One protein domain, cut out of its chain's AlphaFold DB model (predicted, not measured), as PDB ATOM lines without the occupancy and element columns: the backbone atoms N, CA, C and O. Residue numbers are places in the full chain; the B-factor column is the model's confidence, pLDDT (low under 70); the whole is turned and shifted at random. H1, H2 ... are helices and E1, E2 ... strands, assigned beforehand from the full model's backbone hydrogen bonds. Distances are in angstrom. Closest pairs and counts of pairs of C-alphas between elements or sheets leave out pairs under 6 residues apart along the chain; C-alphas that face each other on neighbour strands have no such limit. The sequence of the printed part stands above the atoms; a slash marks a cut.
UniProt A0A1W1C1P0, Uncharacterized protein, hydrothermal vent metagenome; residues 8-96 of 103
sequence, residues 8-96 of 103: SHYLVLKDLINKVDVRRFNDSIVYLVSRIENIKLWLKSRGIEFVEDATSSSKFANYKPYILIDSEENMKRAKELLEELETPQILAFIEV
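This is residues 8 to 96 of the 103 residues of an uncharacterized protein of hydrothermal vent metagenome (UniProt A0A1W1C1P0). What is the main shape? A small hairpin, E1 and E2, lies at one end of a helical core in which H1 is the middle, H4 runs side by side with it and H3 crosses it. The short H2 lies near H1, and H5 follows H4 after a tight turn. What is the make-up? The printed part has 89 residues with five named helices and two named strands, in the order H1 H2 H3 E1 E2 H4 H5; it is mostly helix, compact, with a radius of gyration of the C-alphas of 12.8 A, and spans 37 by 31 by 20 A.

How is the sheet paired? E1, residues 50 to 52, and E2, residues 66 to 68, form an antiparallel hairpin, with N 51 and O 67 2.8 A apart, within hydrogen-bond range. What surrounds H1, residues 8 to 17? Its closest C-alphas to E2 are Leu 16 and Leu 68, 6.4 A. It touches H4, residues 72 to 85, opposite ways at a shallow tilt of 29 degrees, closest C-alphas Tyr 10 and Leu 85, 5.8 A. It touches H3, residues 36 to 45, about perpendicular at 77 degrees, closest C-alphas His 9 and Ile 39, 5.9 A. Where are the others? H2, residues 27 to 30, and H5, residues 88 to 96, are each near H1. H4 and H5 meet only through their link, and H3 and H4 are apart. Do the helix backbones hold? Each O i to N i+4 pair is within hydrogen-bond range in H1, H3, H4 and H5; H2 is too short for one.

Where does H1 begin? C-alpha 8 is at (-0.934, 34.557, 4.936). How long are the longer helices? H4 is 20.0 A, H3 14.6 A, H1 14.1 A and H5 12.3 A, ending with C-alpha 96 at (9.109, 43.453, -2.033).

How large is it? The two farthest C-alphas, Thr 55 and Pro 88, are 37.8 A apart. Is it whole and sure? The printed part has no cut; the link E1 to E2 is long, and residues 54 to 64 have pLDDT under 70.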
ATOM      1  N   SER A   8      -0.010  34.119   3.875       95.38
ATOM      2  CA  SER A   8      -0.934  34.557   4.936       95.38
ATOM      3  C   SER A   8      -0.797  33.750   6.220       95.38
ATOM      4  O   SER A   8      -0.951  34.305   7.297       95.38
ATOM      5  N   HIS A   9      -0.519  32.448   6.111       96.12
ATOM      6  CA  HIS A   9      -0.355  31.583   7.276       96.12
ATOM      7  C   HIS A   9       0.917  31.965   8.032       96.12
ATOM      8  O   HIS A   9       0.867  32.106   9.247       96.12
ATOM      9  N   TYR A  10       2.009  32.222   7.303       96.75
ATOM     10  CA  TYR A  10       3.260  32.723   7.870       96.75
ATOM     11  C   TYR A  10       3.057  34.059   8.600       96.75
ATOM     12  O   TYR A  10       3.390  34.167   9.776       96.75
ATOM     13  N   LEU A  11       2.460  35.057   7.934       95.00
ATOM     14  CA  LEU A  11       2.250  36.390   8.518       95.00
ATOM     15  C   LEU A  11       1.377  36.338   9.778       95.00
ATOM     16  O   LEU A  11       1.739  36.904  10.806       95.00
ATOM     17  N   VAL A  12       0.251  35.621   9.715       94.62
ATOM     18  CA  VAL A  12      -0.670  35.476  10.851       94.62
ATOM     19  C   VAL A  12       0.006  34.736  12.006       94.62
ATOM     20  O   VAL A  12      -0.062  35.200  13.140       94.62
ATOM     21  N   LEU A  13       0.683  33.612  11.746       95.75
ATOM     22  CA  LEU A  13       1.350  32.832  12.792       95.75
ATOM     23  C   LEU A  13       2.476  33.626  13.465       95.75
ATOM     24  O   LEU A  13       2.582  33.608  14.690       95.75
ATOM     25  N   LYS A  14       3.268  34.367  12.683       95.69
ATOM     26  CA  LYS A  14       4.329  35.247  13.188       95.69
ATOM     27  C   LYS A  14       3.787  36.280  14.171       95.69
ATOM     28  O   LYS A  14       4.343  36.451  15.254       95.69
ATOM     29  N   ASP A  15       2.699  36.948  13.813       94.00
ATOM     30  CA  ASP A  15       2.087  37.971  14.660       94.00
ATOM     31  C   ASP A  15       1.457  37.374  15.919       94.00
ATOM     32  O   ASP A  15       1.642  37.909  17.015       94.00
ATOM     33  N   LEU A  16       0.801  36.220  15.802       92.81
ATOM     34  CA  LEU A  16       0.245  35.518  16.959       92.81
ATOM     35  C   LEU A  16       1.337  35.094  17.947       92.81
ATOM     36  O   LEU A  16       1.161  35.287  19.149       92.81
ATOM     37  N   ILE A  17       2.470  34.566  17.465       94.62
ATOM     38  CA  ILE A  17       3.628  34.207  18.309       94.62
ATOM     39  C   ILE A  17       4.145  35.434  19.069       94.62
ATOM     40  O   ILE A  17       4.528  35.330  20.233       94.62
ATOM     41  N   ASN A  18       4.093  36.610  18.439       92.25
ATOM     42  CA  ASN A  18       4.465  37.891  19.042       92.25
ATOM     43  C   ASN A  18       3.342  38.529  19.882       92.25
ATOM     44  O   ASN A  18       3.447  39.697  20.257       92.25
ATOM     45  N   LYS A  19       2.276  37.778  20.193       88.94
ATOM     46  CA  LYS A  19       1.119  38.217  20.994       88.94
ATOM     47  C   LYS A  19       0.371  39.415  20.391       88.94
ATOM     48  O   LYS A  19      -0.240  40.203  21.111       88.94
ATOM     49  N   VAL A  20       0.404  39.557  19.067       88.88
ATOM     50  CA  VAL A  20      -0.328  40.599  18.341       88.88
ATOM     51  C   VAL A  20      -1.775  40.151  18.112       88.88
ATOM     52  O   VAL A  20      -2.018  39.073  17.573       88.88
ATOM     53  N   ASP A  21      -2.748  40.998  18.473       85.81
ATOM     54  CA  ASP A  21      -4.149  40.788  18.077       85.81
ATOM     55  C   ASP A  21      -4.300  41.029  16.571       85.81
ATOM     56  O   ASP A  21      -4.413  42.168  16.116       85.81
ATOM     57  N   VAL A  22      -4.320  39.944  15.798       85.56
ATOM     58  CA  VAL A  22      -4.421  39.977  14.332       85.56
ATOM     59  C   VAL A  22      -5.717  40.620  13.825       85.56
ATOM     60  O   VAL A  22      -5.762  41.107  12.699       85.56
ATOM     61  N   ARG A  23      -6.771  40.712  14.648       81.38
ATOM     62  CA  ARG A  23      -8.037  41.355  14.250       81.38
ATOM     63  C   ARG A  23      -8.010  42.871  14.350       81.38
ATOM     64  O   ARG A  23      -8.977  43.520  13.948       81.38
ATOM     65  N   ARG A  24      -6.967  43.462  14.938       82.12
ATOM     66  CA  ARG A  24      -6.834  44.927  14.980       82.12
ATOM     67  C   ARG A  24      -6.559  45.518  13.596       82.12
ATOM     68  O   ARG A  24      -6.559  46.735  13.446       82.12
ATOM     69  N   PHE A  25      -6.326  44.659  12.610       83.62
ATOM     70  CA  PHE A  25      -5.960  45.005  11.255       83.62
ATOM     71  C   PHE A  25      -7.034  44.598  10.251       83.62
ATOM     72  O   PHE A  25      -7.906  43.779  10.530       83.62
ATOM     73  N   ASN A  26      -6.935  45.157   9.048       83.75
ATOM     74  CA  ASN A  26      -7.688  44.672   7.905       83.75
ATOM     75  C   ASN A  26      -7.010  43.411   7.342       83.75
ATOM     76  O   ASN A  26      -5.917  43.501   6.776       83.75
ATOM     77  N   ASP A  27      -7.684  42.263   7.459       84.94
ATOM     78  CA  ASP A  27      -7.223  40.941   7.013       84.94
ATOM     79  C   ASP A  27      -6.631  40.939   5.592       84.94
ATOM     80  O   ASP A  27      -5.611  40.300   5.322       84.94
ATOM     81  N   SER A  28      -7.271  41.655   4.664       84.00
ATOM     82  CA  SER A  28      -6.907  41.631   3.243       84.00
ATOM     83  C   SER A  28      -5.718  42.521   2.914       84.00
ATOM     84  O   SER A  28      -5.012  42.234   1.950       84.00
ATOM     85  N   ILE A  29      -5.493  43.565   3.711       83.94
ATOM     86  CA  ILE A  29      -4.345  44.459   3.554       83.94
ATOM     87  C   ILE A  29      -3.134  43.823   4.231       83.94
ATOM     88  O   ILE A  29      -2.189  43.460   3.547       83.94
ATOM     89  N   VAL A  30      -3.209  43.587   5.542       86.50
ATOM     90  CA  VAL A  30      -2.044  43.182   6.347       86.50
ATOM     91  C   VAL A  30      -1.686  41.711   6.148       86.50
ATOM     92  O   VAL A  30      -0.521  41.357   5.994       86.50
ATOM     93  N   TYR A  31      -2.685  40.828   6.111       89.31
ATOM     94  CA  TYR A  31      -2.456  39.381   6.056       89.31
ATOM     95  C   TYR A  31      -2.722  38.777   4.683       89.31
ATOM     96  O   TYR A  31      -2.588  37.563   4.499       89.31
ATOM     97  N   LEU A  32      -3.079  39.600   3.694       89.50
ATOM     98  CA  LEU A  32      -3.322  39.181   2.313       89.50
ATOM     99  C   LEU A  32      -4.366  38.056   2.210       89.50
ATOM    100  O   LEU A  32      -4.268  37.192   1.332       89.50
ATOM    101  N   VAL A  33      -5.329  38.007   3.132       87.69
ATOM    102  CA  VAL A  33      -6.359  36.964   3.203       87.69
ATOM    103  C   VAL A  33      -7.739  37.591   3.361       87.69
ATOM    104  O   VAL A  33      -7.899  38.646   3.959       87.69
ATOM    105  N   SER A  34      -8.762  36.943   2.809       78.38
ATOM    106  CA  SER A  34     -10.143  37.424   2.930       78.38
ATOM    107  C   SER A  34     -10.778  37.087   4.278       78.38
ATOM    108  O   SER A  34     -11.684  37.785   4.721       78.38
ATOM    109  N   ARG A  35     -10.350  35.980   4.898       84.44
ATOM    110  CA  ARG A  35     -10.854  35.492   6.184       84.44
ATOM    111  C   ARG A  35      -9.735  34.824   6.960       84.44
ATOM    112  O   ARG A  35      -9.363  33.687   6.664       84.44
ATOM    113  N   ILE A  36      -9.241  35.517   7.973       87.44
ATOM    114  CA  ILE A  36      -8.233  34.993   8.893       87.44
ATOM    115  C   ILE A  36      -8.717  33.721   9.631       87.44
ATOM    116  O   ILE A  36      -7.911  32.834   9.902       87.44
ATOM    117  N   GLU A  37     -10.025  33.542   9.856       86.00
ATOM    118  CA  GLU A  37     -10.576  32.321  10.482       86.00
ATOM    119  C   GLU A  37     -10.188  31.032   9.725       86.00
ATOM    120  O   GLU A  37      -9.936  29.997  10.340       86.00
ATOM    121  N   ASN A  38     -10.045  31.085   8.395       89.44
ATOM    122  CA  ASN A  38      -9.587  29.925   7.620       89.44
ATOM    123  C   ASN A  38      -8.136  29.548   7.961       89.44
ATOM    124  O   ASN A  38      -7.790  28.368   7.984       89.44
ATOM    125  N   ILE A  39      -7.299  30.548   8.249       92.19
ATOM    126  CA  ILE A  39      -5.912  30.354   8.678       92.19
ATOM    127  C   ILE A  39      -5.887  29.709  10.062       92.19
ATOM    128  O   ILE A  39      -5.163  28.741  10.266       92.19
ATOM    129  N   LYS A  40      -6.723  30.177  10.995       90.50
ATOM    130  CA  LYS A  40      -6.870  29.573  12.328       90.50
ATOM    131  C   LYS A  40      -7.273  28.101  12.246       90.50
ATOM    132  O   LYS A  40      -6.671  27.276  12.928       90.50
ATOM    133  N   LEU A  41      -8.258  27.752  11.414       91.56
ATOM    134  CA  LEU A  41      -8.664  26.353  11.219       91.56
ATOM    135  C   LEU A  41      -7.514  25.494  10.681       91.56
ATOM    136  O   LEU A  41      -7.319  24.370  11.145       91.56
ATOM    137  N   TRP A  42      -6.723  26.032   9.751       95.25
ATOM    138  CA  TRP A  42      -5.525  25.359   9.256       95.25
ATOM    139  C   TRP A  42      -4.446  25.213  10.337       95.25
ATOM    140  O   TRP A  42      -3.867  24.145  10.478       95.25
ATOM    141  N   LEU A  43      -4.198  26.240  11.153       95.12
ATOM    142  CA  LEU A  43      -3.234  26.161  12.259       95.12
ATOM    143  C   LEU A  43      -3.672  25.125  13.306       95.12
ATOM    144  O   LEU A  43      -2.859  24.317  13.751       95.12
ATOM    145  N   LYS A  44      -4.970  25.069  13.629       94.81
ATOM    146  CA  LYS A  44      -5.533  24.033  14.508       94.81
ATOM    147  C   LYS A  44      -5.301  22.626  13.965       94.81
ATOM    148  O   LYS A  44      -4.917  21.744  14.726       94.81
ATOM    149  N   SER A  45      -5.471  22.406  12.660       96.12
ATOM    150  CA  SER A  45      -5.204  21.089  12.062       96.12
ATOM    151  C   SER A  45      -3.717  20.703  12.062       96.12
ATOM    152  O   SER A  45      -3.394  19.531  11.886       96.12
ATOM    153  N   ARG A  46      -2.809  21.657  12.317       96.25
ATOM    154  CA  ARG A  46      -1.372  21.421  12.550       96.25
ATOM    155  C   ARG A  46      -1.006  21.186  14.020       96.25
ATOM    156  O   ARG A  46       0.166  20.940  14.320       96.25
ATOM    157  N   GLY A  47      -1.997  21.191  14.911       95.12
ATOM    158  CA  GLY A  47      -1.817  20.984  16.347       95.12
ATOM    159  C   GLY A  47      -1.511  22.263  17.121       95.12
ATOM    160  O   GLY A  47      -0.984  22.176  18.220       95.12
ATOM    161  N   ILE A  48      -1.805  23.436  16.553       96.56
ATOM    162  CA  ILE A  48      -1.671  24.710  17.261       96.56
ATOM    163  C   ILE A  48      -2.942  24.994  18.058       96.56
ATOM    164  O   ILE A  48      -4.054  24.995  17.517       96.56
ATOM    165  N   GLU A  49      -2.771  25.275  19.340       94.69
ATOM    166  CA  GLU A  49      -3.861  25.505  20.273       94.69
ATOM    167  C   GLU A  49      -4.106  26.995  20.522       94.69
ATOM    168  O   GLU A  49      -3.185  27.816  20.591       94.69
ATOM    169  N   PHE A  50      -5.382  27.341  20.688       91.62
ATOM    170  CA  PHE A  50      -5.838  28.715  20.862       91.62
ATOM    171  C   PHE A  50      -6.925  28.799  21.928       91.62
ATOM    172  O   PHE A  50      -7.795  27.926  21.984       91.62
ATOM    173  N   VAL A  51      -6.946  29.900  22.678       86.94
ATOM    174  CA  VAL A  51      -8.108  30.324  23.470       86.94
ATOM    175  C   VAL A  51      -8.898  31.375  22.703       86.94
ATOM    176  O   VAL A  51      -8.320  32.219  22.020       86.94
ATOM    177  N   GLU A  52     -10.222  31.337  22.814       79.44
ATOM    178  CA  GLU A  52     -11.056  32.449  22.363       79.44
ATOM    179  C   GLU A  52     -11.128  33.493  23.467       79.44
ATOM    180  O   GLU A  52     -11.575  33.193  24.574       79.44
ATOM    181  N   ASP A  53     -10.740  34.725  23.162       72.88
ATOM    182  CA  ASP A  53     -10.986  35.828  24.080       72.88
ATOM    183  C   ASP A  53     -12.377  36.420  23.807       72.88
ATOM    184  O   ASP A  53     -12.661  37.044  22.788       72.88
ATOM    185  N   ALA A  54     -13.307  36.165  24.724       62.41
ATOM    186  CA  ALA A  54     -14.684  36.629  24.605       62.41
ATOM    187  C   ALA A  54     -14.858  38.127  24.918       62.41
ATOM    188  O   ALA A  54     -15.961  38.645  24.750       62.41
ATOM    189  N   THR A  55     -13.813  38.813  25.389       63.25
ATOM    190  CA  THR A  55     -13.920  40.159  25.974       63.25
ATOM    191  C   THR A  55     -13.566  41.293  25.013       63.25
ATOM    192  O   THR A  55     -13.896  42.448  25.277       63.25
ATOM    193  N   SER A  56     -12.947  40.988  23.874       64.25
ATOM    194  CA  SER A  56     -12.381  41.989  22.970       64.25
ATOM    195  C   SER A  56     -13.188  42.142  21.676       64.25
ATOM    196  O   SER A  56     -13.333  41.224  20.857       64.25
ATOM    197  N   SER A  57     -13.682  43.356  21.441       65.19
ATOM    198  CA  SER A  57     -14.308  43.756  20.180       65.19
ATOM    199  C   SER A  57     -13.251  44.182  19.151       65.19
ATOM    200  O   SER A  57     -12.224  44.756  19.503       65.19
ATOM    201  N   SER A  58     -13.488  43.900  17.866       66.69
ATOM    202  CA  SER A  58     -12.675  44.421  16.758       66.69
ATOM    203  C   SER A  58     -13.529  45.314  15.859       66.69
ATOM    204  O   SER A  58     -14.715  45.059  15.658       66.69
ATOM    205  N   LYS A  59     -12.913  46.361  15.297       69.00
ATOM    206  CA  LYS A  59     -13.528  47.208  14.263       69.00
ATOM    207  C   LYS A  59     -13.617  46.516  12.898       69.00
ATOM    208  O   LYS A  59     -14.440  46.912  12.082       69.00
ATOM    209  N   PHE A  60     -12.754  45.533  12.639       67.88
ATOM    210  CA  PHE A  60     -12.570  44.922  11.318       67.88
ATOM    211  C   PHE A  60     -13.158  43.512  11.213       67.88
ATOM    212  O   PHE A  60     -13.406  43.036  10.107       67.88
ATOM    213  N   ALA A  61     -13.411  42.852  12.345       67.06
ATOM    214  CA  ALA A  61     -13.844  41.462  12.389       67.06
ATOM    215  C   ALA A  61     -14.930  41.222  13.446       67.06
ATOM    216  O   ALA A  61     -14.800  41.628  14.598       67.06
ATOM    217  N   ASN A  62     -15.965  40.466  13.061       68.25
ATOM    218  CA  ASN A  62     -17.049  40.046  13.959       68.25
ATOM    219  C   ASN A  62     -16.749  38.734  14.712       68.25
ATOM    220  O   ASN A  62     -17.527  38.332  15.573       68.25
ATOM    221  N   TYR A  63     -15.657  38.037  14.379       69.00
ATOM    222  CA  TYR A  63     -15.239  36.819  15.081       69.00
ATOM    223  C   TYR A  63     -14.359  37.171  16.292       69.00
ATOM    224  O   TYR A  63     -13.662  38.188  16.283       69.00
ATOM    225  N   LYS A  64     -14.402  36.352  17.352       69.25
ATOM    226  CA  LYS A  64     -13.586  36.539  18.569       69.25
ATOM    227  C   LYS A  64     -12.094  36.415  18.231       69.25
ATOM    228  O   LYS A  64     -11.764  35.580  17.381       69.25
ATOM    229  N   PRO A  65     -11.182  37.190  18.851       70.56
ATOM    230  CA  PRO A  65      -9.771  36.916  18.665       70.56
ATOM    231  C   PRO A  65      -9.473  35.559  19.254       70.56
ATOM    232  O   PRO A  65     -10.073  35.097  20.230       70.56
ATOM    233  N   TYR A  66      -8.498  34.943  18.631       77.75
ATOM    234  CA  TYR A  66      -7.943  33.707  19.091       77.75
ATOM    235  C   TYR A  66      -6.505  34.008  19.488       77.75
ATOM    236  O   TYR A  66      -5.718  34.546  18.712       77.75
ATOM    237  N   ILE A  67      -6.198  33.726  20.745       84.19
ATOM    238  CA  ILE A  67      -4.888  33.955  21.337       84.19
ATOM    239  C   ILE A  67      -4.215  32.590  21.413       84.19
ATOM    240  O   ILE A  67      -4.849  31.618  21.828       84.19
ATOM    241  N   LEU A  68      -2.958  32.497  20.980       90.31
ATOM    242  CA  LEU A  68      -2.167  31.282  21.178       90.31
ATOM    243  C   LEU A  68      -2.106  30.945  22.670       90.31
ATOM    244  O   LEU A  68      -1.841  31.821  23.492       90.31
ATOM    245  N   ILE A  69      -2.334  29.678  23.016       92.19
ATOM    246  CA  ILE A  69      -2.078  29.208  24.381       92.19
ATOM    247  C   ILE A  69      -0.573  29.307  24.643       92.19
ATOM    248  O   ILE A  69       0.215  28.705  23.916       92.19
ATOM    249  N   ASP A  70      -0.183  30.045  25.684       89.94
ATOM    250  CA  ASP A  70       1.217  30.275  26.078       89.94
ATOM    251  C   ASP A  70       1.762  29.099  26.910       89.94
ATOM    252  O   ASP A  70       2.184  29.257  28.056       89.94
ATOM    253  N   SER A  71       1.669  27.886  26.359       95.19
ATOM    254  CA  SER A  71       2.336  26.699  26.895       95.19
ATOM    255  C   SER A  71       3.643  26.464  26.145       95.19
ATOM    256  O   SER A  71       3.759  26.767  24.957       95.19
ATOM    257  N   GLU A  72       4.640  25.908  26.833       95.31
ATOM    258  CA  GLU A  72       5.950  25.633  26.236       95.31
ATOM    259  C   GLU A  72       5.831  24.743  24.988       95.31
ATOM    260  O   GLU A  72       6.421  25.043  23.950       95.31
ATOM    261  N   GLU A  73       5.005  23.697  25.062       96.50
ATOM    262  CA  GLU A  73       4.763  22.768  23.958       96.50
ATOM    263  C   GLU A  73       4.096  23.453  22.758       96.50
ATOM    264  O   GLU A  73       4.589  23.338  21.633       96.50
ATOM    265  N   ASN A  74       3.028  24.227  22.981       96.81
ATOM    266  CA  ASN A  74       2.315  24.908  21.901       96.81
ATOM    267  C   ASN A  74       3.183  25.999  21.253       96.81
ATOM    268  O   ASN A  74       3.210  26.132  20.030       96.81
ATOM    269  N   MET A  75       3.957  26.743  22.050       96.56
ATOM    270  CA  MET A  75       4.873  27.764  21.536       96.56
ATOM    271  C   MET A  75       6.047  27.161  20.768       96.56
ATOM    272  O   MET A  75       6.461  27.723  19.750       96.56
ATOM    273  N   LYS A  76       6.574  26.016  21.213       97.25
ATOM    274  CA  LYS A  76       7.574  25.253  20.459       97.25
ATOM    275  C   LYS A  76       7.003  24.812  19.111       97.25
ATOM    276  O   LYS A  76       7.585  25.129  18.078       97.25
ATOM    277  N   ARG A  77       5.820  24.191  19.114       97.56
ATOM    278  CA  ARG A  77       5.112  23.743  17.905       97.56
ATOM    279  C   ARG A  77       4.838  24.890  16.928       97.56
ATOM    280  O   ARG A  77       5.023  24.740  15.723       97.56
ATOM    281  N   ALA A  78       4.411  26.042  17.443       97.19
ATOM    282  CA  ALA A  78       4.143  27.234  16.645       97.19
ATOM    283  C   ALA A  78       5.410  27.760  15.958       97.19
ATOM    284  O   ALA A  78       5.354  28.127  14.787       97.19
ATOM    285  N   LYS A  79       6.549  27.773  16.661       97.62
ATOM    286  CA  LYS A  79       7.840  28.191  16.092       97.62
ATOM    287  C   LYS A  79       8.353  27.209  15.043       97.62
ATOM    288  O   LYS A  79       8.727  27.653  13.967       97.62
ATOM    289  N   GLU A  80       8.282  25.905  15.307       98.00
ATOM    290  CA  GLU A  80       8.638  24.864  14.327       98.00
ATOM    291  C   GLU A  80       7.813  25.012  13.038       98.00
ATOM    292  O   GLU A  80       8.356  25.052  11.937       98.00
ATOM    293  N   LEU A  81       6.495  25.196  13.166       97.81
ATOM    294  CA  LEU A  81       5.623  25.424  12.015       97.81
ATOM    295  C   LEU A  81       5.930  26.750  11.299       97.81
ATOM    296  O   LEU A  81       5.797  26.835  10.079       97.81
ATOM    297  N   LEU A  82       6.317  27.795  12.035       97.69
ATOM    298  CA  LEU A  82       6.722  29.064  11.436       97.69
ATOM    299  C   LEU A  82       7.985  28.890  10.584       97.69
ATOM    300  O   LEU A  82       8.016  29.403   9.467       97.69
ATOM    301  N   GLU A  83       8.974  28.142  11.075       97.19
ATOM    302  CA  GLU A  83      10.202  27.809  10.340       97.19
ATOM    303  C   GLU A  83       9.901  27.001   9.070       97.19
ATOM    304  O   GLU A  83      10.420  27.323   8.003       97.19
ATOM    305  N   GLU A  84       8.991  26.019   9.130       96.50
ATOM    306  CA  GLU A  84       8.538  25.270   7.944       96.50
ATOM    307  C   GLU A  84       7.909  26.178   6.871       96.50
ATOM    308  O   GLU A  84       8.047  25.941   5.667       96.50
ATOM    309  N   LEU A  85       7.193  27.221   7.301       96.06
ATOM    310  CA  LEU A  85       6.559  28.197   6.418       96.06
ATOM    311  C   LEU A  85       7.532  29.272   5.916       96.06
ATOM    312  O   LEU A  85       7.228  29.943   4.926       96.06
ATOM    313  N   GLU A  86       8.684  29.457   6.557       95.19
ATOM    314  CA  GLU A  86       9.658  30.508   6.254       95.19
ATOM    315  C   GLU A  86      10.515  30.167   5.023       95.19
ATOM    316  O   GLU A  86      11.734  30.017   5.058       95.19
ATOM    317  N   THR A  87       9.859  30.031   3.874       96.62
ATOM    318  CA  THR A  87      10.547  29.732   2.614       96.62
ATOM    319  C   THR A  87      11.183  30.994   2.015       96.62
ATOM    320  O   THR A  87      10.600  32.081   2.111       96.62
ATOM    321  N   PRO A  88      12.304  30.877   1.272       96.25
ATOM    322  CA  PRO A  88      12.921  32.018   0.584       96.25
ATOM    323  C   PRO A  88      11.956  32.773  -0.338       96.25
ATOM    324  O   PRO A  88      12.044  33.987  -0.491       96.25
ATOM    325  N   GLN A  89      10.996  32.058  -0.934       95.25
ATOM    326  CA  GLN A  89       9.972  32.639  -1.801       95.25
ATOM    327  C   GLN A  89       9.009  33.543  -1.022       95.25
ATOM    328  O   GLN A  89       8.663  34.622  -1.501       95.25
ATOM    329  N   ILE A  90       8.579  33.114   0.170       95.44
ATOM    330  CA  ILE A  90       7.729  33.916   1.058       95.44
ATOM    331  C   ILE A  90       8.498  35.141   1.556       95.44
ATOM    332  O   ILE A  90       7.960  36.244   1.488       95.44
ATOM    333  N   LEU A  91       9.749  34.965   1.989       95.00
ATOM    334  CA  LEU A  91      10.586  36.062   2.479       95.00
ATOM    335  C   LEU A  91      10.812  37.136   1.407       95.00
ATOM    336  O   LEU A  91      10.520  38.306   1.651       95.00
ATOM    337  N   ALA A  92      11.228  36.734   0.202       94.69
ATOM    338  CA  ALA A  92      11.441  37.657  -0.912       94.69
ATOM    339  C   ALA A  92      10.150  38.386  -1.314       94.69
ATOM    340  O   ALA A  92      10.163  39.579  -1.614       94.69
ATOM    341  N   PHE A  93       9.011  37.686  -1.299       94.69
ATOM    342  CA  PHE A  93       7.721  38.309  -1.580       94.69
ATOM    343  C   PHE A  93       7.351  39.367  -0.530       94.69
ATOM    344  O   PHE A  93       6.903  40.451  -0.901       94.69
ATOM    345  N   ILE A  94       7.533  39.070   0.764       92.25
ATOM    346  CA  ILE A  94       7.220  40.004   1.857       92.25
ATOM    347  C   ILE A  94       8.122  41.238   1.791       92.25
ATOM    348  O   ILE A  94       7.634  42.348   1.980       92.25
ATOM    349  N   GLU A  95       9.412  41.061   1.508       92.00
ATOM    350  CA  GLU A  95      10.361  42.169   1.372       92.00
ATOM    351  C   GLU A  95       9.928  43.144   0.271       92.00
ATOM    352  O   GLU A  95       9.777  44.339   0.524       92.00
ATOM    353  N   VAL A  96       9.619  42.630  -0.925       90.12
ATOM    354  CA  VAL A  96       9.109  43.453  -2.033       90.12
ATOM    355  C   VAL A  96       7.782  44.117  -1.659       90.12
ATOM    356  O   VAL A  96       7.599  45.307  -1.900       90.12
TER     357      VAL A  96